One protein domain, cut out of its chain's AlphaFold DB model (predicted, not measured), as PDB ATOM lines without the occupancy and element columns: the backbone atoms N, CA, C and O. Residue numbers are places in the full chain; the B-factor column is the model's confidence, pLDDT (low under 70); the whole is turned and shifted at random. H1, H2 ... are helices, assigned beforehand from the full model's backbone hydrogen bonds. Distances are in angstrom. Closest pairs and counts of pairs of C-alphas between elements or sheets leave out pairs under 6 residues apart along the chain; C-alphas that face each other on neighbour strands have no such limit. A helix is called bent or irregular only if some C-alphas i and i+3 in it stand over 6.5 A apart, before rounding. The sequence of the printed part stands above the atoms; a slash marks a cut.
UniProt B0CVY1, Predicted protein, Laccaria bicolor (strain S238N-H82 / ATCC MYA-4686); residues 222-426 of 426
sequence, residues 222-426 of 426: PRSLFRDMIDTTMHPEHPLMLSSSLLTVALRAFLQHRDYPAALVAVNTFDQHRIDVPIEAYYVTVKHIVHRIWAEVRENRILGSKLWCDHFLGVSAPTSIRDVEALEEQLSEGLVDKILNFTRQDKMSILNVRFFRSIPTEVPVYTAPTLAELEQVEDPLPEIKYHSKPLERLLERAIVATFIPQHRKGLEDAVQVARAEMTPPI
ATOM      1  N   PRO A 222     118.028 154.109 182.472       96.06
ATOM      2  CA  PRO A 222     119.259 154.375 183.221       96.06
ATOM      3  C   PRO A 222     120.392 154.960 182.364       96.06
ATOM      4  O   PRO A 222     121.135 155.817 182.835       96.06
ATOM      5  N   ARG A 223     120.502 154.534 181.097       97.44
ATOM      6  CA  ARG A 223     121.505 155.047 180.151       97.44
ATOM      7  C   ARG A 223     121.274 156.518 179.803       97.44
ATOM      8  O   ARG A 223     122.225 157.287 179.811       97.44
ATOM      9  N   SER A 224     120.018 156.914 179.583       96.94
ATOM     10  CA  SER A 224     119.648 158.314 179.336       96.94
ATOM     11  C   SER A 224     119.935 159.196 180.549       96.94
ATOM     12  O   SER A 224     120.458 160.287 180.384       96.94
ATOM     13  N   LEU A 225     119.662 158.708 181.767       97.81
ATOM     14  CA  LEU A 225     119.966 159.459 182.993       97.81
ATOM     15  C   LEU A 225     121.471 159.668 183.167       97.81
ATOM     16  O   LEU A 225     121.911 160.736 183.578       97.81
ATOM     17  N   PHE A 226     122.261 158.642 182.849       98.19
ATOM     18  CA  PHE A 226     123.714 158.745 182.882       98.19
ATOM     19  C   PHE A 226     124.236 159.716 181.833       98.19
ATOM     20  O   PHE A 226     125.120 160.504 182.144       98.19
ATOM     21  N   ARG A 227     123.660 159.713 180.629       97.81
ATOM     22  CA  ARG A 227     123.993 160.705 179.612       97.81
ATOM     23  C   ARG A 227     123.725 162.122 180.090       97.81
ATOM     24  O   ARG A 227     124.632 162.935 180.028       97.81
ATOM     25  N   ASP A 228     122.541 162.385 180.637       97.81
ATOM     26  CA  ASP A 228     122.220 163.708 181.182       97.81
ATOM     27  C   ASP A 228     123.212 164.127 182.278       97.81
ATOM     28  O   ASP A 228     123.657 165.273 182.319       97.81
ATOM     29  N   MET A 229     123.598 163.185 183.146       98.19
ATOM     30  CA  MET A 229     124.613 163.407 184.175       98.19
ATOM     31  C   MET A 229     125.949 163.823 183.557       98.19
ATOM     32  O   MET A 229     126.500 164.837 183.977       98.19
ATOM     33  N   ILE A 230     126.448 163.094 182.551       97.94
ATOM     34  CA  ILE A 230     127.693 163.430 181.844       97.94
ATOM     35  C   ILE A 230     127.570 164.767 181.105       97.94
ATOM     36  O   ILE A 230     128.466 165.600 181.223       97.94
ATOM     37  N   ASP A 231     126.456 165.027 180.426       96.69
ATOM     38  CA  ASP A 231     126.207 166.298 179.739       96.69
ATOM     39  C   ASP A 231     126.238 167.475 180.738       96.69
ATOM     40  O   ASP A 231     126.822 168.520 180.456       96.69
ATOM     41  N   THR A 232     125.735 167.281 181.965       97.06
ATOM     42  CA  THR A 232     125.802 168.292 183.040       97.06
ATOM     43  C   THR A 232     127.239 168.547 183.521       97.06
ATOM     44  O   THR A 232     127.566 169.661 183.929       97.06
ATOM     45  N   THR A 233     128.143 167.560 183.448       96.88
ATOM     46  CA  THR A 233     129.575 167.777 183.767       96.88
ATOM     47  C   THR A 233     130.269 168.695 182.764       96.88
ATOM     48  O   THR A 233     131.268 169.326 183.101       96.88
ATOM     49  N   MET A 234     129.724 168.792 181.549       95.75
ATOM     50  CA  MET A 234     130.252 169.614 180.460       95.75
ATOM     51  C   MET A 234     129.618 171.012 180.410       95.75
ATOM     52  O   MET A 234     129.944 171.796 179.518       95.75
ATOM     53  N   HIS A 235     128.717 171.345 181.342       95.44
ATOM     54  CA  HIS A 235     128.068 172.652 181.364       95.44
ATOM     55  C   HIS A 235     129.081 173.768 181.696       95.44
ATOM     56  O   HIS A 235     129.796 173.653 182.694       95.44
ATOM     57  N   PRO A 236     129.148 174.866 180.915       94.25
ATOM     58  CA  PRO A 236     130.219 175.859 181.038       94.25
ATOM     59  C   PRO A 236     130.172 176.669 182.340       94.25
ATOM     60  O   PRO A 236     131.216 176.981 182.903       94.25
ATOM     61  N   GLU A 237     128.977 177.017 182.818       93.38
ATOM     62  CA  GLU A 237     128.823 177.910 183.980       93.38
ATOM     63  C   GLU A 237     128.928 177.167 185.317       93.38
ATOM     64  O   GLU A 237     129.513 177.662 186.280       93.38
ATOM     65  N   HIS A 238     128.385 175.952 185.364       92.44
ATOM     66  CA  HIS A 238     128.197 175.174 186.586       92.44
ATOM     67  C   HIS A 238     128.403 173.681 186.294       92.44
ATOM     68  O   HIS A 238     127.439 172.911 186.314       92.44
ATOM     69  N   PRO A 239     129.639 173.257 185.978       95.56
ATOM     70  CA  PRO A 239     129.917 171.862 185.680       95.56
ATOM     71  C   PRO A 239     129.643 170.984 186.905       95.56
ATOM     72  O   PRO A 239     130.114 171.265 188.012       95.56
ATOM     73  N   LEU A 240     128.911 169.889 186.702       97.06
ATOM     74  CA  LEU A 240     128.740 168.863 187.729       97.06
ATOM     75  C   LEU A 240     130.096 168.225 188.073       97.06
ATOM     76  O   LEU A 240     130.745 167.620 187.220       97.06
ATOM     77  N   MET A 241     130.488 168.293 189.345       96.94
ATOM     78  CA  MET A 241     131.653 167.571 189.859       96.94
ATOM     79  C   MET A 241     131.269 166.119 190.138       96.94
ATOM     80  O   MET A 241     130.469 165.841 191.030       96.94
ATOM     81  N   LEU A 242     131.825 165.185 189.366       97.44
ATOM     82  CA  LEU A 242     131.601 163.761 189.594       97.44
ATOM     83  C   LEU A 242     132.358 163.288 190.837       97.44
ATOM     84  O   LEU A 242     133.550 163.550 190.999       97.44
ATOM     85  N   SER A 243     131.668 162.528 191.678       97.81
ATOM     86  CA  SER A 243     132.237 161.869 192.849       97.81
ATOM     87  C   SER A 243     132.308 160.353 192.649       97.81
ATOM     88  O   SER A 243     131.558 159.752 191.867       97.81
ATOM     89  N   SER A 244     133.183 159.702 193.415       97.56
ATOM     90  CA  SER A 244     133.266 158.239 193.451       97.56
ATOM     91  C   SER A 244     131.966 157.604 193.967       97.56
ATOM     92  O   SER A 244     131.553 156.548 193.473       97.56
ATOM     93  N   SER A 245     131.271 158.261 194.904       97.75
ATOM     94  CA  SER A 245     129.966 157.839 195.421       97.75
ATOM     95  C   SER A 245     128.890 157.854 194.340       97.75
ATOM     96  O   SER A 245     128.189 156.851 194.184       97.75
ATOM     97  N   LEU A 246     128.781 158.935 193.562       98.12
ATOM     98  CA  LEU A 246     127.775 159.060 192.506       98.12
ATOM     99  C   LEU A 246     127.968 158.000 191.416       98.12
ATOM    100  O   LEU A 246     127.021 157.277 191.090       98.12
ATOM    101  N   LEU A 247     129.197 157.836 190.915       98.38
ATOM    102  CA  LEU A 247     129.514 156.808 189.917       98.38
ATOM    103  C   LEU A 247     129.248 155.393 190.447       98.38
ATOM    104  O   LEU A 247     128.715 154.549 189.728       98.38
ATOM    105  N   THR A 248     129.527 155.139 191.729       98.25
ATOM    106  CA  THR A 248     129.212 153.855 192.371       98.25
ATOM    107  C   THR A 248     127.700 153.617 192.463       98.25
ATOM    108  O   THR A 248     127.235 152.491 192.269       98.25
ATOM    109  N   VAL A 249     126.900 154.652 192.739       97.94
ATOM    110  CA  VAL A 249     125.431 154.553 192.756       97.94
ATOM    111  C   VAL A 249     124.883 154.283 191.348       97.94
ATOM    112  O   VAL A 249     124.036 153.398 191.195       97.94
ATOM    113  N   ALA A 250     125.412 154.951 190.319       98.06
ATOM    114  CA  ALA A 250     125.061 154.690 188.922       98.06
ATOM    115  C   ALA A 250     125.432 153.259 188.488       98.06
ATOM    116  O   ALA A 250     124.597 152.530 187.947       98.06
ATOM    117  N   LEU A 251     126.647 152.803 188.819       98.31
ATOM    118  CA  LEU A 251     127.115 151.436 188.570       98.31
ATOM    119  C   LEU A 251     126.167 150.394 189.179       98.31
ATOM    120  O   LEU A 251     125.768 149.440 188.507       98.31
ATOM    121  N   ARG A 252     125.735 150.595 190.432       97.44
ATOM    122  CA  ARG A 252     124.743 149.721 191.088       97.44
ATOM    123  C   ARG A 252     123.426 149.667 190.319       97.44
ATOM    124  O   ARG A 252     122.839 148.591 190.225       97.44
ATOM    125  N   ALA A 253     122.952 150.797 189.789       96.44
ATOM    126  CA  ALA A 253     121.718 150.840 189.013       96.44
ATOM    127  C   ALA A 253     121.832 150.000 187.728       96.44
ATOM    128  O   ALA A 253     120.934 149.200 187.455       96.44
ATOM    129  N   PHE A 254     122.942 150.100 186.988       97.44
ATOM    130  CA  PHE A 254     123.177 149.292 185.783       97.44
ATOM    131  C   PHE A 254     123.309 147.799 186.080       97.44
ATOM    132  O   PHE A 254     122.644 146.979 185.442       97.44
ATOM    133  N   LEU A 255     124.094 147.443 187.102       96.88
ATOM    134  CA  LEU A 255     124.232 146.059 187.558       96.88
ATOM    135  C   LEU A 255     122.869 145.464 187.916       96.88
ATOM    136  O   LEU A 255     122.525 144.379 187.459       96.88
ATOM    137  N   GLN A 256     122.037 146.194 188.658       94.56
ATOM    138  CA  GLN A 256     120.707 145.729 189.046       94.56
ATOM    139  C   GLN A 256     119.781 145.452 187.846       94.56
ATOM    140  O   GLN A 256     118.973 144.522 187.898       94.56
ATOM    141  N   HIS A 257     119.931 146.213 186.759       93.06
ATOM    142  CA  HIS A 257     119.233 145.983 185.489       93.06
ATOM    143  C   HIS A 257     119.904 144.921 184.605       93.06
ATOM    144  O   HIS A 257     119.390 144.613 183.533       93.06
ATOM    145  N   ARG A 258     121.024 144.335 185.057       95.06
ATOM    146  CA  ARG A 258     121.890 143.417 184.300       95.06
ATOM    147  C   ARG A 258     122.414 144.031 182.996       95.06
ATOM    148  O   ARG A 258     122.726 143.311 182.050       95.06
ATOM    149  N   ASP A 259     122.536 145.354 182.959       96.00
ATOM    150  CA  ASP A 259     123.079 146.098 181.827       96.00
ATOM    151  C   ASP A 259     124.604 146.205 181.959       96.00
ATOM    152  O   ASP A 259     125.160 147.245 182.312       96.00
ATOM    153  N   TYR A 260     125.292 145.081 181.747       97.38
ATOM    154  CA  TYR A 260     126.752 145.017 181.867       97.38
ATOM    155  C   TYR A 260     127.507 145.931 180.891       97.38
ATOM    156  O   TYR A 260     128.516 146.491 181.317       97.38
ATOM    157  N   PRO A 261     127.054 146.141 179.634       97.38
ATOM    158  CA  PRO A 261     127.668 147.137 178.759       97.38
ATOM    159  C   PRO A 261     127.639 148.543 179.363       97.38
ATOM    160  O   PRO A 261     128.672 149.207 179.393       97.38
ATOM    161  N   ALA A 262     126.502 148.974 179.914       97.69
ATOM    162  CA  ALA A 262     126.407 150.278 180.567       97.69
ATOM    163  C   ALA A 262     127.219 150.349 181.870       97.69
ATOM    164  O   ALA A 262     127.897 151.341 182.130       97.69
ATOM    165  N   ALA A 263     127.221 149.273 182.664       98.25
ATOM    166  CA  ALA A 263     128.075 149.168 183.845       98.25
ATOM    167  C   ALA A 263     129.564 149.326 183.488       98.25
ATOM    168  O   ALA A 263     130.297 149.997 184.211       98.25
ATOM    169  N   LEU A 264     130.010 148.761 182.358       98.12
ATOM    170  CA  LEU A 264     131.386 148.906 181.876       98.12
ATOM    171  C   LEU A 264     131.698 150.355 181.484       98.12
ATOM    172  O   LEU A 264     132.776 150.852 181.796       98.12
ATOM    173  N   VAL A 265     130.760 151.059 180.841       98.06
ATOM    174  CA  VAL A 265     130.909 152.497 180.557       98.06
ATOM    175  C   VAL A 265     131.043 153.301 181.855       98.06
ATOM    176  O   VAL A 265     131.951 154.124 181.959       98.06
ATOM    177  N   ALA A 266     130.224 153.010 182.870       98.12
ATOM    178  CA  ALA A 266     130.320 153.659 184.178       98.12
ATOM    179  C   ALA A 266     131.670 153.397 184.874       98.12
ATOM    180  O   ALA A 266     132.241 154.317 185.451       98.12
ATOM    181  N   VAL A 267     132.223 152.178 184.778       98.38
ATOM    182  CA  VAL A 267     133.575 151.867 185.288       98.38
ATOM    183  C   VAL A 267     134.652 152.660 184.541       98.38
ATOM    184  O   VAL A 267     135.496 153.275 185.184       98.38
ATOM    185  N   ASN A 268     134.589 152.731 183.208       97.75
ATOM    186  CA  ASN A 268     135.548 153.515 182.413       97.75
ATOM    187  C   ASN A 268     135.506 155.019 182.753       97.75
ATOM    188  O   ASN A 268     136.493 155.727 182.565       97.75
ATOM    189  N   THR A 269     134.365 155.513 183.250       97.69
ATOM    190  CA  THR A 269     134.180 156.929 183.608       97.69
ATOM    191  C   THR A 269     135.063 157.339 184.795       97.69
ATOM    192  O   THR A 269     135.484 158.492 184.856       97.69
ATOM    193  N   PHE A 270     135.409 156.407 185.696       98.06
ATOM    194  CA  PHE A 270     136.363 156.671 186.781       98.06
ATOM    195  C   PHE A 270     137.710 157.147 186.223       98.06
ATOM    196  O   PHE A 270     138.158 158.242 186.554       98.06
ATOM    197  N   ASP A 271     138.303 156.396 185.293       96.81
ATOM    198  CA  ASP A 271     139.592 156.758 184.696       96.81
ATOM    199  C   ASP A 271     139.501 158.014 183.825       96.81
ATOM    200  O   ASP A 271     140.377 158.879 183.889       96.81
ATOM    201  N   GLN A 272     138.428 158.143 183.033       96.38
ATOM    202  CA  GLN A 272     138.209 159.301 182.154       96.38
ATOM    203  C   GLN A 272     138.192 160.621 182.932       96.38
ATOM    204  O   GLN A 272     138.767 161.609 182.474       96.38
ATOM    205  N   HIS A 273     137.597 160.622 184.126       96.56
ATOM    206  CA  HIS A 273     137.538 161.787 185.011       96.56
ATOM    207  C   HIS A 273     138.610 161.777 186.113       96.56
ATOM    208  O   HIS A 273     138.594 162.646 186.981       96.56
ATOM    209  N   ARG A 274     139.570 160.838 186.068       96.94
ATOM    210  CA  ARG A 274     140.660 160.686 187.054       96.94
ATOM    211  C   ARG A 274     140.166 160.548 188.502       96.94
ATOM    212  O   ARG A 274     140.775 161.087 189.425       96.94
ATOM    213  N   ILE A 275     139.064 159.833 188.690       97.12
ATOM    214  CA  ILE A 275     138.484 159.503 189.990       97.12
ATOM    215  C   ILE A 275     138.984 158.115 190.383       97.12
ATOM    216  O   ILE A 275     138.807 157.159 189.632       97.12
ATOM    217  N   ASP A 276     139.584 157.994 191.566       96.81
ATOM    218  CA  ASP A 276     140.031 156.696 192.076       96.81
ATOM    219  C   ASP A 276     138.828 155.750 192.259       96.81
ATOM    220  O   ASP A 276     137.762 156.153 192.739       96.81
ATOM    221  N   VAL A 277     138.993 154.478 191.885       97.56
ATOM    222  CA  VAL A 277     137.932 153.474 192.021       97.56
ATOM    223  C   VAL A 277     137.802 153.085 193.495       97.56
ATOM    224  O   VAL A 277     138.738 152.506 194.053       97.56
ATOM    225  N   PRO A 278     136.660 153.359 194.148       97.12
ATOM    226  CA  PRO A 278     136.498 153.061 195.561       97.12
ATOM    227  C   PRO A 278     136.282 151.557 195.779       97.12
ATOM    228  O   PRO A 278     135.760 150.848 194.907       97.12
ATOM    229  N   ILE A 279     136.622 151.062 196.971       96.62
ATOM    230  CA  ILE A 279     136.403 149.659 197.356       96.62
ATOM    231  C   ILE A 279     134.924 149.258 197.232       96.62
ATOM    232  O   ILE A 279     134.594 148.137 196.835       96.62
ATOM    233  N   GLU A 280     134.005 150.197 197.455       97.38
ATOM    234  CA  GLU A 280     132.569 149.994 197.314       97.38
ATOM    235  C   GLU A 280     132.154 149.644 195.880       97.38
ATOM    236  O   GLU A 280     131.191 148.890 195.708       97.38
ATOM    237  N   ALA A 281     132.845 150.163 194.856       97.94
ATOM    238  CA  ALA A 281     132.579 149.838 193.452       97.94
ATOM    239  C   ALA A 281     132.952 148.379 193.144       97.94
ATOM    240  O   ALA A 281     132.209 147.670 192.452       97.94
ATOM    241  N   TYR A 282     134.047 147.896 193.736       97.81
ATOM    242  CA  TYR A 282     134.419 146.486 193.690       97.81
ATOM    243  C   TYR A 282     133.403 145.608 194.396       97.81
ATOM    244  O   TYR A 282     132.877 144.670 193.787       97.81
ATOM    245  N   TYR A 283     133.076 145.949 195.643       97.12
ATOM    246  CA  TYR A 283     132.120 145.202 196.448       97.12
ATOM    247  C   TYR A 283     130.802 145.002 195.701       97.12
ATOM    248  O   TYR A 283     130.325 143.876 195.571       97.12
ATOM    249  N   VAL A 284     130.217 146.073 195.150       97.44
ATOM    250  CA  VAL A 284     128.911 145.961 194.483       97.44
ATOM    251  C   VAL A 284     128.956 145.169 193.188       97.44
ATOM    252  O   VAL A 284     128.009 144.432 192.911       97.44
ATOM    253  N   THR A 285     130.044 145.269 192.428       97.88
ATOM    254  CA  THR A 285     130.210 144.523 191.177       97.88
ATOM    255  C   THR A 285     130.389 143.037 191.458       97.88
ATOM    256  O   THR A 285     129.627 142.213 190.949       97.88
ATOM    257  N   VAL A 286     131.339 142.691 192.329       96.88
ATOM    258  CA  VAL A 286     131.652 141.304 192.691       96.88
ATOM    259  C   VAL A 286     130.451 140.643 193.358       96.88
ATOM    260  O   VAL A 286     130.020 139.578 192.914       96.88
ATOM    261  N   LYS A 287     129.832 141.304 194.346       96.19
ATOM    262  CA  LYS A 287     128.620 140.807 195.009       96.19
ATOM    263  C   LYS A 287     127.496 140.543 194.016       96.19
ATOM    264  O   LYS A 287     126.847 139.503 194.100       96.19
ATOM    265  N   HIS A 288     127.258 141.457 193.072       96.69
ATOM    266  CA  HIS A 288     126.213 141.277 192.067       96.69
ATOM    267  C   HIS A 288     126.477 140.052 191.180       96.69
ATOM    268  O   HIS A 288     125.581 139.227 190.989       96.69
ATOM    269  N   ILE A 289     127.700 139.916 190.662       97.12
ATOM    270  CA  ILE A 289     128.100 138.791 189.809       97.12
ATOM    271  C   ILE A 289     127.990 137.465 190.568       97.12
ATOM    272  O   ILE A 289     127.352 136.536 190.078       97.12
ATOM    273  N   VAL A 290     128.530 137.393 191.785       95.75
ATOM    274  CA  VAL A 290     128.482 136.199 192.641       95.75
ATOM    275  C   VAL A 290     127.043 135.808 192.964       95.75
ATOM    276  O   VAL A 290     126.670 134.651 192.794       95.75
ATOM    277  N   HIS A 291     126.198 136.765 193.357       95.12
ATOM    278  CA  HIS A 291     124.780 136.499 193.600       95.12
ATOM    279  C   HIS A 291     124.067 135.969 192.356       95.12
ATOM    280  O   HIS A 291     123.226 135.079 192.475       95.12
ATOM    281  N   ARG A 292     124.387 136.491 191.167       95.56
ATOM    282  CA  ARG A 292     123.803 135.989 189.922       95.56
ATOM    283  C   ARG A 292     124.265 134.566 189.611       95.56
ATOM    284  O   ARG A 292     123.424 133.748 189.254       95.56
ATOM    285  N   ILE A 293     125.557 134.270 189.775       94.81
ATOM    286  CA  ILE A 293     126.100 132.913 189.614       94.81
ATOM    287  C   ILE A 293     125.345 131.951 190.532       94.81
ATOM    288  O   ILE A 293     124.796 130.965 190.055       94.81
ATOM    289  N   TRP A 294     125.237 132.274 191.822       94.25
ATOM    290  CA  TRP A 294     124.529 131.436 192.790       94.25
ATOM    291  C   TRP A 294     123.045 131.260 192.479       94.25
ATOM    292  O   TRP A 294     122.517 130.166 192.665       94.25
ATOM    293  N   ALA A 295     122.369 132.312 192.011       93.19
ATOM    294  CA  ALA A 295     120.967 132.222 191.622       93.19
ATOM    295  C   ALA A 295     120.771 131.220 190.472       93.19
ATOM    296  O   ALA A 295     119.945 130.327 190.593       93.19
ATOM    297  N   GLU A 296     121.571 131.314 189.407       93.62
ATOM    298  CA  GLU A 296     121.451 130.424 188.242       93.62
ATOM    299  C   GLU A 296     121.981 129.004 188.499       93.62
ATOM    300  O   GLU A 296     121.556 128.047 187.856       93.62
ATOM    301  N   VAL A 297     122.918 128.830 189.432       90.25
ATOM    302  CA  VAL A 297     123.380 127.496 189.848       90.25
ATOM    303  C   VAL A 297     122.274 126.742 190.580       90.25
ATOM    304  O   VAL A 297     122.053 125.577 190.270       90.25
ATOM    305  N   ARG A 298     121.539 127.429 191.463       89.50
ATOM    306  CA  ARG A 298     120.439 126.858 192.260       89.50
ATOM    307  C   ARG A 298     119.112 126.731 191.508       89.50
ATOM    308  O   ARG A 298     118.172 126.136 192.030       89.50
ATOM    309  N   GLU A 299     118.984 127.339 190.330       89.56
ATOM    310  CA  GLU A 299     117.804 127.174 189.479       89.56
ATOM    311  C   GLU A 299     117.728 125.740 188.927       89.56
ATOM    312  O   GLU A 299     118.746 125.083 188.722       89.56
ATOM    313  N   ASN A 300     116.516 125.235 188.663       83.56
ATOM    314  CA  ASN A 300     116.324 123.895 188.099       83.56
ATOM    315  C   ASN A 300     116.939 123.813 186.693       83.56
ATOM    316  O   ASN A 300     116.329 124.226 185.704       83.56
ATOM    317  N   ARG A 301     118.158 123.276 186.612       88.94
ATOM    318  CA  ARG A 301     118.926 123.176 185.370       88.94
ATOM    319  C   ARG A 301     118.362 122.096 184.455       88.94
ATOM    320  O   ARG A 301     118.173 120.951 184.858       88.94
ATOM    321  N   ILE A 302     118.176 122.442 183.186       90.56
ATOM    322  CA  ILE A 302     117.926 121.459 182.131       90.56
ATOM    323  C   ILE A 302     119.286 120.891 181.713       90.56
ATOM    324  O   ILE A 302     120.151 121.640 181.250       90.56
ATOM    325  N   LEU A 303     119.491 119.582 181.879       91.25
ATOM    326  CA  LEU A 303     120.739 118.917 181.488       91.25
ATOM    327  C   LEU A 303     121.064 119.185 180.010       91.25
ATOM    328  O   LEU A 303     120.185 119.169 179.151       91.25
ATOM    329  N   GLY A 304     122.337 119.459 179.721       88.88
ATOM    330  CA  GLY A 304     122.820 119.814 178.385       88.88
ATOM    331  C   GLY A 304     122.569 121.267 177.959       88.88
ATOM    332  O   GLY A 304     123.150 121.702 176.965       88.88
ATOM    333  N   SER A 305     121.771 122.042 178.703       91.38
ATOM    334  CA  SER A 305     121.647 123.487 178.475       91.38
ATOM    335  C   SER A 305     122.790 124.249 179.150       91.38
ATOM    336  O   SER A 305     123.289 123.837 180.197       91.38
ATOM    337  N   LYS A 306     123.226 125.355 178.535       90.44
ATOM    338  CA  LYS A 306     124.159 126.301 179.157       90.44
ATOM    339  C   LYS A 306     123.386 127.499 179.678       90.44
ATOM    340  O   LYS A 306     122.638 128.122 178.925       90.44
ATOM    341  N   LEU A 307     123.602 127.824 180.942       92.44
ATOM    342  CA  LEU A 307     123.134 129.057 181.557       92.44
ATOM    343  C   LEU A 307     124.198 130.155 181.429       92.44
ATOM    344  O   LEU A 307     125.343 129.906 181.035       92.44
ATOM    345  N   TRP A 308     123.834 131.392 181.766       94.00
ATOM    346  CA  TRP A 308     124.769 132.520 181.712       94.00
ATOM    347  C   TRP A 308     125.962 132.290 182.645       94.00
ATOM    348  O   TRP A 308     127.098 132.555 182.253       94.00
ATOM    349  N   CYS A 309     125.746 131.725 183.834       94.12
ATOM    350  CA  CYS A 309     126.831 131.400 184.760       94.12
ATOM    351  C   CYS A 309     127.812 130.358 184.193       94.12
ATOM    352  O   CYS A 309     129.011 130.474 184.435       94.12
ATOM    353  N   ASP A 310     127.355 129.405 183.371       92.12
ATOM    354  CA  ASP A 310     128.240 128.417 182.741       92.12
ATOM    355  C   ASP A 310     129.164 129.085 181.722       92.12
ATOM    356  O   ASP A 310     130.368 128.823 181.670       92.12
ATOM    357  N   HIS A 311     128.605 130.013 180.942       91.19
ATOM    358  CA  HIS A 311     129.361 130.845 180.015       91.19
ATOM    359  C   HIS A 311     130.341 131.773 180.739       91.19
ATOM    360  O   HIS A 311     131.493 131.895 180.326       91.19
ATOM    361  N   PHE A 312     129.904 132.382 181.840       92.50
ATOM    362  CA  PHE A 312     130.727 133.259 182.661       92.50
ATOM    363  C   PHE A 312     131.913 132.509 183.283       92.50
ATOM    364  O   PHE A 312     133.056 132.957 183.198       92.50
ATOM    365  N   LEU A 313     131.680 131.325 183.847       90.81
ATOM    366  CA  LEU A 313     132.725 130.484 184.438       90.81
ATOM    367  C   LEU A 313     133.534 129.719 183.371       90.81
ATOM    368  O   LEU A 313     134.608 129.186 183.643       90.81
ATOM    369  N   GLY A 314     133.072 129.678 182.121       88.88
ATOM    370  CA  GLY A 314     133.728 128.904 181.065       88.88
ATOM    371  C   GLY A 314     133.709 127.399 181.351       88.88
ATOM    372  O   GLY A 314     134.666 126.695 181.014       88.88
ATOM    373  N   VAL A 315     132.650 126.917 182.002       89.44
ATOM    374  CA  VAL A 315     132.416 125.491 182.252       89.44
ATOM    375  C   VAL A 315     131.562 124.888 181.135       89.44
ATOM    376  O   VAL A 315     130.843 125.580 180.405       89.44
ATOM    377  N   SER A 316     131.698 123.580 180.934       89.06
ATOM    378  CA  SER A 316     130.837 122.846 180.005       89.06
ATOM    379  C   SER A 316     129.410 122.771 180.550       89.06
ATOM    380  O   SER A 316     129.209 122.863 181.757       89.06
ATOM    381  N   ALA A 317     128.427 122.586 179.660       88.44
ATOM    382  CA  ALA A 317     127.057 122.320 180.092       88.44
ATOM    383  C   ALA A 317     127.048 121.062 180.979       88.44
ATOM    384  O   ALA A 317     127.693 120.079 180.593       88.44
ATOM    385  N   PRO A 318     126.344 121.068 182.123       89.00
ATOM    386  CA  PRO A 318     126.240 119.882 182.957       89.00
ATOM    387  C   PRO A 318     125.533 118.775 182.173       89.00
ATOM    388  O   PRO A 318     124.454 118.975 181.609       89.00
ATOM    389  N   THR A 319     126.161 117.605 182.115       92.56
ATOM    390  CA  THR A 319     125.629 116.412 181.442       92.56
ATOM    391  C   THR A 319     124.973 115.447 182.421       92.56
ATOM    392  O   THR A 319     124.144 114.630 182.027       92.56
ATOM    393  N   SER A 320     125.304 115.570 183.705       92.12
ATOM    394  CA  SER A 320     124.767 114.767 184.794       92.12
ATOM    395  C   SER A 320     124.465 115.627 186.024       92.12
ATOM    396  O   SER A 320     124.984 116.732 186.164       92.12
ATOM    397  N   ILE A 321     123.651 115.104 186.948       88.06
ATOM    398  CA  ILE A 321     123.384 115.744 188.250       88.06
ATOM    399  C   ILE A 321     124.686 115.921 189.047       88.06
ATOM    400  O   ILE A 321     124.895 116.963 189.657       88.06
ATOM    401  N   ARG A 322     125.607 114.955 188.949       90.62
ATOM    402  CA  ARG A 322     126.923 115.026 189.599       90.62
ATOM    403  C   ARG A 322     127.759 116.207 189.111       90.62
ATOM    404  O   ARG A 322     128.530 116.755 189.887       90.62
ATOM    405  N   ASP A 323     127.601 116.617 187.851       87.88
ATOM    406  CA  ASP A 323     128.294 117.802 187.327       87.88
ATOM    407  C   ASP A 323     127.778 119.086 187.995       87.88
ATOM    408  O   ASP A 323     128.543 120.030 188.182       87.88
ATOM    409  N   VAL A 324     126.490 119.124 188.359       86.44
ATOM    410  CA  VAL A 324     125.876 120.251 189.077       86.44
ATOM    411  C   VAL A 324     126.347 120.274 190.528       86.44
ATOM    412  O   VAL A 324     126.799 121.316 190.986       86.44
ATOM    413  N   GLU A 325     126.323 119.128 191.214       89.50
ATOM    414  CA  GLU A 325     126.825 118.994 192.592       89.50
ATOM    415  C   GLU A 325     128.310 119.380 192.684       89.50
ATOM    416  O   GLU A 325     128.699 120.171 193.542       89.50
ATOM    417  N   ALA A 326     129.135 118.908 191.744       88.56
ATOM    418  CA  ALA A 326     130.551 119.263 191.680       88.56
ATOM    419  C   ALA A 326     130.768 120.760 191.404       88.56
ATOM    420  O   ALA A 326     131.713 121.355 191.923       88.56
ATOM    421  N   LEU A 327     129.912 121.386 190.587       87.62
ATOM    422  CA  LEU A 327     129.962 122.829 190.362       87.62
ATOM    423  C   LEU A 327     129.585 123.594 191.638       87.62
ATOM    424  O   LEU A 327     130.282 124.535 191.999       87.62
ATOM    425  N   GLU A 328     128.523 123.192 192.337       88.81
ATOM    426  CA  GLU A 328     128.117 123.795 193.613       88.81
ATOM    427  C   GLU A 328     129.222 123.707 194.670       88.81
ATOM    428  O   GLU A 328     129.541 124.713 195.309       88.81
ATOM    429  N   GLU A 329     129.861 122.543 194.798       88.44
ATOM    430  CA  GLU A 329     130.993 122.327 195.700       88.44
ATOM    431  C   GLU A 329     132.170 123.249 195.337       88.44
ATOM    432  O   GLU A 329     132.666 123.992 196.186       88.44
ATOM    433  N   GLN A 330     132.547 123.321 194.055       85.00
ATOM    434  CA  GLN A 330     133.630 124.198 193.583       85.00
ATOM    435  C   GLN A 330     133.363 125.695 193.785       85.00
ATOM    436  O   GLN A 330     134.319 126.472 193.908       85.00
ATOM    437  N   LEU A 331     132.091 126.106 193.770       85.88
ATOM    438  CA  LEU A 331     131.665 127.485 194.016       85.88
ATOM    439  C   LEU A 331     131.597 127.814 195.510       85.88
ATOM    440  O   LEU A 331     131.785 128.973 195.879       85.88
ATOM    441  N   SER A 332     131.346 126.823 196.366       81.81
ATOM    442  CA  SER A 332     131.300 127.020 197.820       81.81
ATOM    443  C   SER A 332     132.665 127.399 198.404       81.81
ATOM    444  O   SER A 332     132.739 128.199 199.335       81.81
ATOM    445  N   GLU A 333     133.753 126.915 197.802       76.31
ATOM    446  CA  GLU A 333     135.112 127.164 198.273       76.31
ATOM    447  C   GLU A 333     135.778 128.311 197.491       76.31
ATOM    448  O   GLU A 333     136.229 128.149 196.350       76.31
ATOM    449  N   GLY A 334     135.846 129.499 198.099       86.25
ATOM    450  CA  GLY A 334     136.691 130.603 197.624       86.25
ATOM    451  C   GLY A 334     136.328 131.164 196.243       86.25
ATOM    452  O   GLY A 334     137.204 131.662 195.536       86.25
ATOM    453  N   LEU A 335     135.062 131.082 195.809       89.94
ATOM    454  CA  LEU A 335     134.623 131.650 194.524       89.94
ATOM    455  C   LEU A 335     134.985 133.132 194.391       89.94
ATOM    456  O   LEU A 335     135.436 133.558 193.329       89.94
ATOM    457  N   VAL A 336     134.790 133.911 195.456       91.06
ATOM    458  CA  VAL A 336     135.082 135.348 195.430       91.06
ATOM    459  C   VAL A 336     136.573 135.586 195.205       91.06
ATOM    460  O   VAL A 336     136.930 136.332 194.297       91.06
ATOM    461  N   ASP A 337     137.439 134.878 195.932       90.25
ATOM    462  CA  ASP A 337     138.892 134.968 195.754       90.25
ATOM    463  C   ASP A 337     139.328 134.520 194.363       90.25
ATOM    464  O   ASP A 337     140.161 135.170 193.734       90.25
ATOM    465  N   LYS A 338     138.733 133.445 193.833       89.62
ATOM    466  CA  LYS A 338     138.973 132.996 192.456       89.62
ATOM    467  C   LYS A 338     138.594 134.093 191.457       89.62
ATOM    468  O   LYS A 338     139.369 134.353 190.543       89.62
ATOM    469  N   ILE A 339     137.450 134.761 191.638       91.00
ATOM    470  CA  ILE A 339     137.009 135.872 190.778       91.00
ATOM    471  C   ILE A 339     137.965 137.063 190.874       91.00
ATOM    472  O   ILE A 339     138.396 137.585 189.846       91.00
ATOM    473  N   LEU A 340     138.334 137.473 192.085       90.56
ATOM    474  CA  LEU A 340     139.244 138.596 192.296       90.56
ATOM    475  C   LEU A 340     140.628 138.302 191.709       90.56
ATOM    476  O   LEU A 340     141.126 139.076 190.891       90.56
ATOM    477  N   ASN A 341     141.215 137.149 192.029       88.19
ATOM    478  CA  ASN A 341     142.521 136.737 191.510       88.19
ATOM    479  C   ASN A 341     142.526 136.586 189.989       88.19
ATOM    480  O   ASN A 341     143.504 136.952 189.339       88.19
ATOM    481  N   PHE A 342     141.425 136.105 189.410       84.88
ATOM    482  CA  PHE A 342     141.247 136.042 187.964       84.88
ATOM    483  C   PHE A 342     141.372 137.434 187.327       84.88
ATOM    484  O   PHE A 342     142.121 137.614 186.371       84.88
ATOM    485  N   THR A 343     140.711 138.451 187.885       87.69
ATOM    486  CA  THR A 343     140.693 139.805 187.302       87.69
ATOM    487  C   THR A 343     142.024 140.574 187.394       87.69
ATOM    488  O   THR A 343     142.250 141.500 186.607       87.69
ATOM    489  N   ARG A 344     142.935 140.169 188.293       88.88
ATOM    490  CA  ARG A 344     144.243 140.816 188.541       88.88
ATOM    491  C   ARG A 344     145.333 140.494 187.499       88.88
ATOM    492  O   ARG A 344     146.381 141.141 187.501       88.88
ATOM    493  N   GLN A 345     145.118 139.512 186.624       85.06
ATOM    494  CA  GLN A 345     146.127 139.010 185.675       85.06
ATOM    495  C   GLN A 345     146.264 139.894 184.433       85.06
ATOM    496  O   GLN A 345     145.259 140.320 183.878       85.06
ATOM    497  N   ASP A 346     147.483 140.120 183.934       79.12
ATOM    498  CA  ASP A 346     147.716 141.020 182.795       79.12
ATOM    499  C   ASP A 346     147.248 140.455 181.448       79.12
ATOM    500  O   ASP A 346     146.457 141.075 180.728       79.12
ATOM    501  N   LYS A 347     147.664 139.225 181.137       75.19
ATOM    502  CA  LYS A 347     147.353 138.554 179.872       75.19
ATOM    503  C   LYS A 347     146.129 137.663 180.018       75.19
ATOM    504  O   LYS A 347     146.236 136.451 180.180       75.19
ATOM    505  N   MET A 348     144.949 138.264 179.914       69.19
ATOM    506  CA  MET A 348     143.695 137.514 179.926       69.19
ATOM    507  C   MET A 348     143.055 137.444 178.541       69.19
ATOM    508  O   MET A 348     142.753 138.461 177.921       69.19
ATOM    509  N   SER A 349     142.733 136.225 178.103       76.69
ATOM    510  CA  SER A 349     141.753 136.024 177.035       76.69
ATOM    511  C   SER A 349     140.349 135.940 177.630       76.69
ATOM    512  O   SER A 349     140.000 134.945 178.262       76.69
ATOM    513  N   ILE A 350     139.514 136.949 177.373       77.00
ATOM    514  CA  ILE A 350     138.105 136.995 177.815       77.00
ATOM    515  C   ILE A 350     137.323 135.757 177.334       77.00
ATOM    516  O   ILE A 350     136.345 135.361 177.964       77.00
ATOM    517  N   LEU A 351     137.764 135.107 176.249       70.31
ATOM    518  CA  LEU A 351     137.075 133.983 175.611       70.31
ATOM    519  C   LEU A 351     137.597 132.596 176.021       70.31
ATOM    520  O   LEU A 351     136.830 131.641 175.976       70.31
ATOM    521  N   ASN A 352     138.866 132.463 176.430       63.88
ATOM    522  CA  ASN A 352     139.530 131.150 176.512       63.88
ATOM    523  C   ASN A 352     139.852 130.632 177.919       63.88
ATOM    524  O   ASN A 352     140.482 129.580 178.037       63.88
ATOM    525  N   VAL A 353     139.416 131.292 178.994       60.53
ATOM    526  CA  VAL A 353     139.740 130.797 180.340       60.53
ATOM    527  C   VAL A 353     138.637 129.889 180.887       60.53
ATOM    528  O   VAL A 353     137.491 130.308 181.076       60.53
ATOM    529  N   ARG A 354     139.012 128.634 181.156       68.75
ATOM    530  CA  ARG A 354     138.296 127.739 182.073       68.75
ATOM    531  C   ARG A 354     138.659 128.184 183.489       68.75
ATOM    532  O   ARG A 354     139.808 127.988 183.878       68.75
ATOM    533  N   PHE A 355     137.717 128.766 184.237       65.12
ATOM    534  CA  PHE A 355     137.985 129.402 185.544       65.12
ATOM    535  C   PHE A 355     138.755 128.505 186.524       65.12
ATOM    536  O   PHE A 355     139.548 128.982 187.325       65.12
ATOM    537  N   PHE A 356     138.521 127.196 186.441       64.44
ATOM    538  CA  PHE A 356     139.025 126.213 187.396       64.44
ATOM    539  C   PHE A 356     140.331 125.522 186.976       64.44
ATOM    540  O   PHE A 356     140.819 124.657 187.699       64.44
ATOM    541  N   ARG A 357     140.926 125.856 185.820       63.44
ATOM    542  CA  ARG A 357     142.212 125.264 185.414       63.44
ATOM    543  C   ARG A 357     143.367 126.172 185.823       63.44
ATOM    544  O   ARG A 357     143.745 127.037 185.049       63.44
ATOM    545  N   SER A 358     143.886 125.907 187.029       57.03
ATOM    546  CA  SER A 358     145.114 126.439 187.650       57.03
ATOM    547  C   SER A 358     145.275 127.962 187.625       57.03
ATOM    548  O   SER A 358     145.455 128.562 186.570       57.03
ATOM    549  N   ILE A 359     145.295 128.570 188.812       60.69
ATOM    550  CA  ILE A 359     145.668 129.976 188.995       60.69
ATOM    551  C   ILE A 359     147.111 130.137 188.477       60.69
ATOM    552  O   ILE A 359     148.003 129.463 188.997       60.69
ATOM    553  N   PRO A 360     147.362 130.962 187.445       62.56
ATOM    554  CA  PRO A 360     148.712 131.294 187.014       62.56
ATOM    555  C   PRO A 360     149.509 131.853 188.193       62.56
ATOM    556  O   PRO A 360     149.010 132.692 188.936       62.56
ATOM    557  N   THR A 361     150.756 131.418 188.348       66.62
ATOM    558  CA  THR A 361     151.688 131.870 189.396       66.62
ATOM    559  C   THR A 361     152.260 133.272 189.147       66.62
ATOM    560  O   THR A 361     153.221 133.673 189.800       66.62
ATOM    561  N   GLU A 362     151.715 134.019 188.185       74.12
ATOM    562  CA  GLU A 362     152.199 135.350 187.831       74.12
ATOM    563  C   GLU A 362     151.847 136.378 188.915       74.12
ATOM    564  O   GLU A 362     150.781 136.332 189.531       74.12
ATOM    565  N   VAL A 363     152.762 137.324 189.137       75.50
ATOM    566  CA  VAL A 363     152.567 138.429 190.080       75.50
ATOM    567  C   VAL A 363     151.382 139.281 189.603       75.50
ATOM    568  O   VAL A 363     151.356 139.662 188.429       75.50
ATOM    569  N   PRO A 364     150.393 139.582 190.465       77.38
ATOM    570  CA  PRO A 364     149.254 140.407 190.084       77.38
ATOM    571  C   PRO A 364     149.733 141.793 189.636       77.38
ATOM    572  O   PRO A 364     150.466 142.463 190.359       77.38
ATOM    573  N   VAL A 365     149.314 142.214 188.442       83.94
ATOM    574  CA  VAL A 365     149.729 143.501 187.852       83.94
ATOM    575  C   VAL A 365     148.837 144.647 188.321       83.94
ATOM    576  O   VAL A 365     149.294 145.778 188.446       83.94
ATOM    577  N   TYR A 366     147.570 144.354 188.619       87.19
ATOM    578  CA  TYR A 366     146.587 145.354 189.025       87.19
ATOM    579  C   TYR A 366     146.231 145.188 190.501       87.19
ATOM    580  O   TYR A 366     145.869 144.092 190.941       87.19
ATOM    581  N   THR A 367     146.277 146.287 191.255       91.69
ATOM    582  CA  THR A 367     145.730 146.345 192.615       91.69
ATOM    583  C   THR A 367     144.207 146.244 192.575       91.69
ATOM    584  O   THR A 367     143.527 147.009 191.887       91.69
ATOM    585  N   ALA A 368     143.680 145.287 193.332       92.94
ATOM    586  CA  ALA A 368     142.258 145.076 193.580       92.94
ATOM    587  C   ALA A 368     142.092 144.633 195.038       92.94
ATOM    588  O   ALA A 368     142.999 143.957 195.539       92.94
ATOM    589  N   PRO A 369     140.968 144.945 195.696       94.81
ATOM    590  CA  PRO A 369     140.766 144.591 197.091       94.81
ATOM    591  C   PRO A 369     140.723 143.074 197.302       94.81
ATOM    592  O   PRO A 369     140.396 142.314 196.383       94.81
ATOM    593  N   THR A 370     141.098 142.624 198.495       94.00
ATOM    594  CA  THR A 370     140.934 141.240 198.962       94.00
ATOM    595  C   THR A 370     139.497 140.994 199.426       94.00
ATOM    596  O   THR A 370     138.724 141.932 199.622       94.00
ATOM    597  N   LEU A 371     139.115 139.728 199.624       93.88
ATOM    598  CA  LEU A 371     137.819 139.411 200.226       93.88
ATOM    599  C   LEU A 371     137.683 140.011 201.638       93.88
ATOM    600  O   LEU A 371     136.634 140.563 201.949       93.88
ATOM    601  N   ALA A 372     138.745 139.967 202.449       93.94
ATOM    602  CA  ALA A 372     138.738 140.515 203.805       93.94
ATOM    603  C   ALA A 372     138.501 142.037 203.822       93.94
ATOM    604  O   ALA A 372     137.701 142.522 204.623       93.94
ATOM    605  N   GLU A 373     139.118 142.776 202.894       94.62
ATOM    606  CA  GLU A 373     138.868 144.213 202.722       94.62
ATOM    607  C   GLU A 373     137.424 144.474 202.253       94.62
ATOM    608  O   GLU A 373     136.737 145.354 202.772       94.62
ATOM    609  N   LEU A 374     136.916 143.685 201.294       94.25
ATOM    610  CA  LEU A 374     135.537 143.811 200.799       94.25
ATOM    611  C   LEU A 374     134.478 143.534 201.876       94.25
ATOM    612  O   LEU A 374     133.391 144.113 201.829       94.25
ATOM    613  N   GLU A 375     134.771 142.636 202.813       92.25
ATOM    614  CA  GLU A 375     133.906 142.295 203.945       92.25
ATOM    615  C   GLU A 375     134.084 143.233 205.147       92.25
ATOM    616  O   GLU A 375     133.380 143.065 206.141       92.25
ATOM    617  N   GLN A 376     134.964 144.240 205.043       92.69
ATOM    618  CA  GLN A 376     135.310 145.163 206.132       92.69
ATOM    619  C   GLN A 376     135.855 144.437 207.375       92.69
ATOM    620  O   GLN A 376     135.688 144.898 208.503       92.69
ATOM    621  N   VAL A 377     136.483 143.274 207.170       94.38
ATOM    622  CA  VAL A 377     137.209 142.537 208.215       94.38
ATOM    623  C   VAL A 377     138.594 143.152 208.414       94.38
ATOM    624  O   VAL A 377     139.085 143.217 209.539       94.38
ATOM    625  N   GLU A 378     139.197 143.632 207.327       92.44
ATOM    626  CA  GLU A 378     140.454 144.375 207.317       92.44
ATOM    627  C   GLU A 378     140.215 145.770 206.737       92.44
ATOM    628  O   GLU A 378     139.537 145.920 205.717       92.44
ATOM    629  N   ASP A 379     140.777 146.791 207.383       91.00
ATOM    630  CA  ASP A 379     140.765 148.140 206.831       91.00
ATOM    631  C   ASP A 379     141.726 148.210 205.634       91.00
ATOM    632  O   ASP A 379     142.868 147.743 205.734       91.00
ATOM    633  N   PRO A 380     141.306 148.807 204.503       90.25
ATOM    634  CA  PRO A 380     142.194 148.989 203.369       90.25
ATOM    635  C   PRO A 380     143.359 149.896 203.771       90.25
ATOM    636  O   PRO A 380     143.186 150.877 204.503       90.25
ATOM    637  N   LEU A 381     144.560 149.604 203.268       90.12
ATOM    638  CA  LEU A 381     145.705 150.474 203.531       90.12
ATOM    639  C   LEU A 381     145.430 151.875 202.945       90.12
ATOM    640  O   LEU A 381     145.025 151.978 201.784       90.12
ATOM    641  N   PRO A 382     145.690 152.960 203.699       85.75
ATOM    642  CA  PRO A 382     145.226 154.313 203.370       85.75
ATOM    643  C   PRO A 382     145.793 154.892 202.062       85.75
ATOM    644  O   PRO A 382     145.271 155.882 201.557       85.75
ATOM    645  N   GLU A 383     146.845 154.290 201.504       90.88
ATOM    646  CA  GLU A 383     147.518 154.747 200.280       90.88
ATOM    647  C   GLU A 383     147.225 153.872 199.050       90.88
ATOM    648  O   GLU A 383     147.701 154.168 197.951       90.88
ATOM    649  N   ILE A 384     146.453 152.785 199.193       93.00
ATOM    650  CA  ILE A 384     146.159 151.911 198.056       93.00
ATOM    651  C   ILE A 384     145.138 152.580 197.136       93.00
ATOM    652  O   ILE A 384     143.987 152.811 197.498       93.00
ATOM    653  N   LYS A 385     145.552 152.798 195.886       94.56
ATOM    654  CA  LYS A 385     144.653 153.106 194.774       94.56
ATOM    655  C   LYS A 385     144.288 151.819 194.049       94.56
ATOM    656  O   LYS A 385     145.171 151.087 193.592       94.56
ATOM    657  N   TYR A 386     142.995 151.536 193.941       95.50
ATOM    658  CA  TYR A 386     142.502 150.402 193.165       95.50
ATOM    659  C   TYR A 386     142.328 150.796 191.697       95.50
ATOM    660  O   TYR A 386     141.853 151.886 191.386       95.50
ATOM    661  N   HIS A 387     142.699 149.897 190.787       95.19
ATOM    662  CA  HIS A 387     142.559 150.139 189.349       95.19
ATOM    663  C   HIS A 387     141.130 149.840 188.873       95.19
ATOM    664  O   HIS A 387     140.438 149.012 189.455       95.19
ATOM    665  N   SER A 388     140.688 150.438 187.773       96.12
ATOM    666  CA  SER A 388     139.438 150.092 187.068       96.12
ATOM    667  C   SER A 388     139.519 148.745 186.335       96.12
ATOM    668  O   SER A 388     138.542 147.993 186.275       96.12
ATOM    669  N   LYS A 389     140.706 148.403 185.813       95.06
ATOM    670  CA  LYS A 389     140.916 147.296 184.871       95.06
ATOM    671  C   LYS A 389     140.395 145.928 185.339       95.06
ATOM    672  O   LYS A 389     139.815 145.209 184.520       95.06
ATOM    673  N   PRO A 390     140.545 145.536 186.618       95.12
ATOM    674  CA  PRO A 390     139.944 144.302 187.117       95.12
ATOM    675  C   PRO A 390     138.409 144.278 186.999       95.12
ATOM    676  O   PRO A 390     137.841 143.260 186.598       95.12
ATOM    677  N   LEU A 391     137.731 145.401 187.274       96.75
ATOM    678  CA  LEU A 391     136.278 145.521 187.111       96.75
ATOM    679  C   LEU A 391     135.862 145.509 185.645       96.75
ATOM    680  O   LEU A 391     134.878 144.850 185.307       96.75
ATOM    681  N   GLU A 392     136.623 146.172 184.772       95.75
ATOM    682  CA  GLU A 392     136.380 146.126 183.328       95.75
ATOM    683  C   GLU A 392     136.370 144.684 182.820       95.75
ATOM    684  O   GLU A 392     135.391 144.253 182.215       95.75
ATOM    685  N   ARG A 393     137.408 143.900 183.146       93.25
ATOM    686  CA  ARG A 393     137.513 142.487 182.742       93.25
ATOM    687  C   ARG A 393     136.344 141.652 183.253       93.25
ATOM    688  O   ARG A 393     135.826 140.791 182.539       93.25
ATOM    689  N   LEU A 394     135.927 141.897 184.496       94.88
ATOM    690  CA  LEU A 394     134.799 141.200 185.105       94.88
ATOM    691  C   LEU A 394     133.496 141.473 184.340       94.88
ATOM    692  O   LEU A 394     132.723 140.551 184.064       94.88
ATOM    693  N   LEU A 395     133.270 142.731 183.967       96.50
ATOM    694  CA  LEU A 395     132.094 143.162 183.219       96.50
ATOM    695  C   LEU A 395     132.144 142.714 181.757       96.50
ATOM    696  O   LEU A 395     131.148 142.201 181.261       96.50
ATOM    697  N   GLU A 396     133.288 142.793 181.079       93.88
ATOM    698  CA  GLU A 396     133.484 142.253 179.725       93.88
ATOM    699  C   GLU A 396     133.141 140.759 179.661       93.88
ATOM    700  O   GLU A 396     132.426 140.311 178.760       93.88
ATOM    701  N   ARG A 397     133.575 139.984 180.663       91.81
ATOM    702  CA  ARG A 397     133.209 138.570 180.808       91.81
ATOM    703  C   ARG A 397     131.700 138.394 180.993       91.81
ATOM    704  O   ARG A 397     131.108 137.515 180.367       91.81
ATOM    705  N   ALA A 398     131.066 139.228 181.817       94.56
ATOM    706  CA  ALA A 398     129.618 139.211 182.036       94.56
ATOM    707  C   ALA A 398     128.820 139.549 180.760       94.56
ATOM    708  O   ALA A 398     127.783 138.928 180.495       94.56
ATOM    709  N   ILE A 399     129.325 140.481 179.944       94.19
ATOM    710  CA  ILE A 399     128.775 140.829 178.628       94.19
ATOM    711  C   ILE A 399     128.894 139.629 177.692       94.19
ATOM    712  O   ILE A 399     127.886 139.160 177.172       94.19
ATOM    713  N   VAL A 400     130.092 139.062 177.539       91.00
ATOM    714  CA  VAL A 400     130.319 137.870 176.710       91.00
ATOM    715  C   VAL A 400     129.384 136.730 177.121       91.00
ATOM    716  O   VAL A 400     128.684 136.184 176.274       91.00
ATOM    717  N   ALA A 401     129.267 136.442 178.417       92.00
ATOM    718  CA  ALA A 401     128.344 135.435 178.939       92.00
ATOM    719  C   ALA A 401     126.869 135.689 178.578       92.00
ATOM    720  O   ALA A 401     126.091 134.745 178.473       92.00
ATOM    721  N   THR A 402     126.485 136.946 178.350       92.44
ATOM    722  CA  THR A 402     125.129 137.335 177.932       92.44
ATOM    723  C   THR A 402     124.890 137.119 176.435       92.44
ATOM    724  O   THR A 402     123.773 136.793 176.042       92.44
ATOM    725  N   PHE A 403     125.928 137.246 175.601       86.44
ATOM    726  CA  PHE A 403     125.814 137.254 174.137       86.44
ATOM    727  C   PHE A 403     126.407 136.018 173.429       86.44
ATOM    728  O   PHE A 403     126.446 135.991 172.201       86.44
ATOM    729  N   ILE A 404     126.862 134.976 174.144       71.12
ATOM    730  CA  ILE A 404     127.630 133.859 173.547       71.12
ATOM    731  C   ILE A 404     126.953 133.055 172.413       71.12
ATOM    732  O   ILE A 404     127.704 132.452 171.643       71.12
ATOM    733  N   PRO A 405     125.637 133.095 172.126       57.81
ATOM    734  CA  PRO A 405     125.187 132.576 170.835       57.81
ATOM    735  C   PRO A 405     125.760 133.335 169.608       57.81
ATOM    736  O   PRO A 405     125.670 132.807 168.505       57.81
ATOM    737  N   GLN A 406     126.345 134.542 169.755       53.28
ATOM    738  CA  GLN A 406     126.595 135.497 168.650       53.28
ATOM    739  C   GLN A 406     128.053 136.021 168.469       53.28
ATOM    740  O   GLN A 406     128.262 136.994 167.750       53.28
ATOM    741  N   HIS A 407     129.088 135.352 169.005       60.53
ATOM    742  CA  HIS A 407     130.531 135.682 168.823       60.53
ATOM    743  C   HIS A 407     131.021 137.058 169.359       60.53
ATOM    744  O   HIS A 407     130.244 137.921 169.751       60.53
ATOM    745  N   ARG A 408     132.360 137.260 169.385       67.69
ATOM    746  CA  ARG A 408     133.096 138.446 169.909       67.69
ATOM    747  C   ARG A 408     132.562 139.792 169.410       67.69
ATOM    748  O   ARG A 408     132.598 140.764 170.155       67.69
ATOM    749  N   LYS A 409     132.032 139.821 168.187       76.56
ATOM    750  CA  LYS A 409     131.397 141.000 167.594       76.56
ATOM    751  C   LYS A 409     130.273 141.558 168.485       76.56
ATOM    752  O   LYS A 409     130.173 142.762 168.645       76.56
ATOM    753  N   GLY A 410     129.531 140.689 169.181       82.69
ATOM    754  CA  GLY A 410     128.483 141.105 170.114       82.69
ATOM    755  C   GLY A 410     128.979 141.891 171.336       82.69
ATOM    756  O   GLY A 410     128.236 142.721 171.844       82.69
ATOM    757  N   LEU A 411     130.219 141.678 171.802       85.44
ATOM    758  CA  LEU A 411     130.800 142.473 172.897       85.44
ATOM    759  C   LEU A 411     131.072 143.907 172.436       85.44
ATOM    760  O   LEU A 411     130.612 144.852 173.069       85.44
ATOM    761  N   GLU A 412     131.826 144.053 171.345       87.94
ATOM    762  CA  GLU A 412     132.222 145.358 170.804       87.94
ATOM    763  C   GLU A 412     130.987 146.163 170.383       87.94
ATOM    764  O   GLU A 412     130.844 147.309 170.810       87.94
ATOM    765  N   ASP A 413     130.041 145.529 169.681       90.56
ATOM    766  CA  ASP A 413     128.779 146.150 169.276       90.56
ATOM    767  C   ASP A 413     127.957 146.594 170.503       90.56
ATOM    768  O   ASP A 413     127.504 147.736 170.568       90.56
ATOM    769  N   ALA A 414     127.793 145.738 171.523       88.94
ATOM    770  CA  ALA A 414     127.004 146.079 172.711       88.94
ATOM    771  C   ALA A 414     127.624 147.223 173.529       88.94
ATOM    772  O   ALA A 414     126.899 148.085 174.033       88.94
ATOM    773  N   VAL A 415     128.954 147.244 173.659       90.75
ATOM    774  CA  VAL A 415     129.677 148.321 174.351       90.75
ATOM    775  C   VAL A 415     129.623 149.613 173.543       90.75
ATOM    776  O   VAL A 415     129.411 150.675 174.122       90.75
ATOM    777  N   GLN A 416     129.770 149.544 172.220       93.19
ATOM    778  CA  GLN A 416     129.671 150.711 171.348       93.19
ATOM    779  C   GLN A 416     128.270 151.331 171.397       93.19
ATOM    780  O   GLN A 416     128.159 152.548 171.532       93.19
ATOM    781  N   VAL A 417     127.215 150.511 171.361       93.25
ATOM    782  CA  VAL A 417     125.829 150.975 171.523       93.25
ATOM    783  C   VAL A 417     125.639 151.642 172.885       93.25
ATOM    784  O   VAL A 417     125.123 152.753 172.950       93.25
ATOM    785  N   ALA A 418     126.109 151.019 173.972       92.44
ATOM    786  CA  ALA A 418     126.009 151.614 175.304       92.44
ATOM    787  C   ALA A 418     126.752 152.957 175.401       92.44
ATOM    788  O   ALA A 418     126.199 153.915 175.929       92.44
ATOM    789  N   ARG A 419     127.966 153.060 174.844       93.88
ATOM    790  CA  ARG A 419     128.719 154.324 174.783       93.88
ATOM    791  C   ARG A 419     127.960 155.395 174.002       93.88
ATOM    792  O   ARG A 419     127.784 156.491 174.514       93.88
ATOM    793  N   ALA A 420     127.456 155.073 172.813       94.25
ATOM    794  CA  ALA A 420     126.707 156.025 171.992       94.25
ATOM    795  C   ALA A 420     125.438 156.554 172.690       94.25
ATOM    796  O   ALA A 420     125.034 157.695 172.476       94.25
ATOM    797  N   GLU A 421     124.807 155.737 173.534       94.31
ATOM    798  CA  GLU A 421     123.626 156.135 174.306       94.31
ATOM    799  C   GLU A 421     123.957 156.917 175.586       94.31
ATOM    800  O   GLU A 421     123.126 157.706 176.027       94.31
ATOM    801  N   MET A 422     125.129 156.688 176.189       95.56
ATOM    802  CA  MET A 422     125.491 157.191 177.523       95.56
ATOM    803  C   MET A 422     126.470 158.359 177.529       95.56
ATOM    804  O   MET A 422     126.515 159.092 178.509       95.56
ATOM    805  N   THR A 423     127.295 158.505 176.499       92.19
ATOM    806  CA  THR A 423     128.301 159.569 176.420       92.19
ATOM    807  C   THR A 423     128.026 160.427 175.194       92.19
ATOM    808  O   THR A 423     127.715 159.862 174.138       92.19
ATOM    809  N   PRO A 424     128.131 161.762 175.294       86.81
ATOM    810  CA  PRO A 424     128.018 162.620 174.126       86.81
ATOM    811  C   PRO A 424     129.103 162.255 173.098       86.81
ATOM    812  O   PRO A 424     130.177 161.776 173.475       86.81
ATOM    813  N   PRO A 425     128.832 162.433 171.794       85.25
ATOM    814  CA  PRO A 425     129.857 162.262 170.773       85.25
ATOM    815  C   PRO A 425     131.001 163.249 171.044       85.25
ATOM    816  O   PRO A 425     130.751 164.442 171.211       85.25
ATOM    817  N   ILE A 426     132.226 162.719 171.131       70.06
ATOM    818  CA  ILE A 426     133.468 163.497 171.284       70.06
ATOM    819  C   ILE A 426     133.799 164.207 169.975       70.06
ATOM    820  O   ILE A 426     133.655 163.552 168.913       70.06
TER     821      ILE A 426
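AT A GLANCE: This is residues 222 to 426 of the 426 residues of the protein "Predicted protein" of Laccaria bicolor (strain S238N-H82 / ATCC MYA-4686) (UniProt B0CVY1). What does the model look like? Four helices, H2, H3, H4 and H9, form a bundle, with H10 crossing H3 and H9 and reaching H1 at one end of the long axis. H5 and H7 pack on H4 and H9, H6 is at the end away from H1, and a long unnamed stretch, residues 344 to 370, leads from H7 to little H8, which packs on H4. What is it made of? The printed part has 205 residues with ten named helices, H1 to H10 in order, and no named strand: all helix. It is compact, with a radius of gyration of the C-alphas of 17.8 A, and spans 63 by 40 by 29 A.

IN THESE COORDINATES: Which helices come first? H1 is residues 222 to 233, beginning at C-alpha 222 (119.259, 154.375, 183.221). H2, residues 244 to 256, and H3, residues 260 to 272, measure 18.3 A each; H4, residues 279 to 298, measures 28.3 A. What follows? H5 is residues 308 to 313, H6 321 to 332, H7 335 to 343 and H8 371 to 374. H9, residues 389 to 406, 24.6 A, has a kink of 38 degrees near residue 400 and is irregular, C-alphas 402 and 405 being 8.5 A apart. H10, residues 409 to 422, 19.9 A, ends at C-alpha 422 (125.491, 157.191, 177.523).

HOW THE PARTS SIT: How is the bundle built? H2 and H3 form a helical hairpin at a shallow tilt of 13 degrees, their closest C-alphas, Phe 254 and Ala 263, 5.3 A apart. H3 touches H9 (Tyr 260 and Ile 399, closest C-alphas, 5.7 A), and H2 touches H4 (Thr 248 and Ala 281, closest C-alphas, 5.4 A). H4 and H9 only just touch, with 3 pairs of C-alphas within 8 A, the closest those of Tyr 282 and Leu 391, 6.9 A. Where do the others stand? H10 touches H3 at a steep tilt of 63 degrees, closest at the C-alphas of Pro 261 and Val 415, 5.0 A. H5 touches H9, closest at the C-alphas of His 311 and Ala 401, 4.8 A, while H6 touches no helix but is near H4. What do the backbones show? Every O i to N i+4 pair is within hydrogen-bond range in H1, H2, H4, H5, H6, H7 and H10, against 7 of 9 in H3 and 12 of 14 in H9; H8 is too short for such a pair.

THE WHOLE: How far does it reach? The two C-alphas farthest apart, those of Glu 237 and Ser 320, are 63.3 A apart, and the printed part has no cut. Which links are long, and where is confidence low? The links H7 to H8 and H8 to H9 are long. The pLDDT is under 70 at residue 348, residues 352 to 361 and residues 405 to 408.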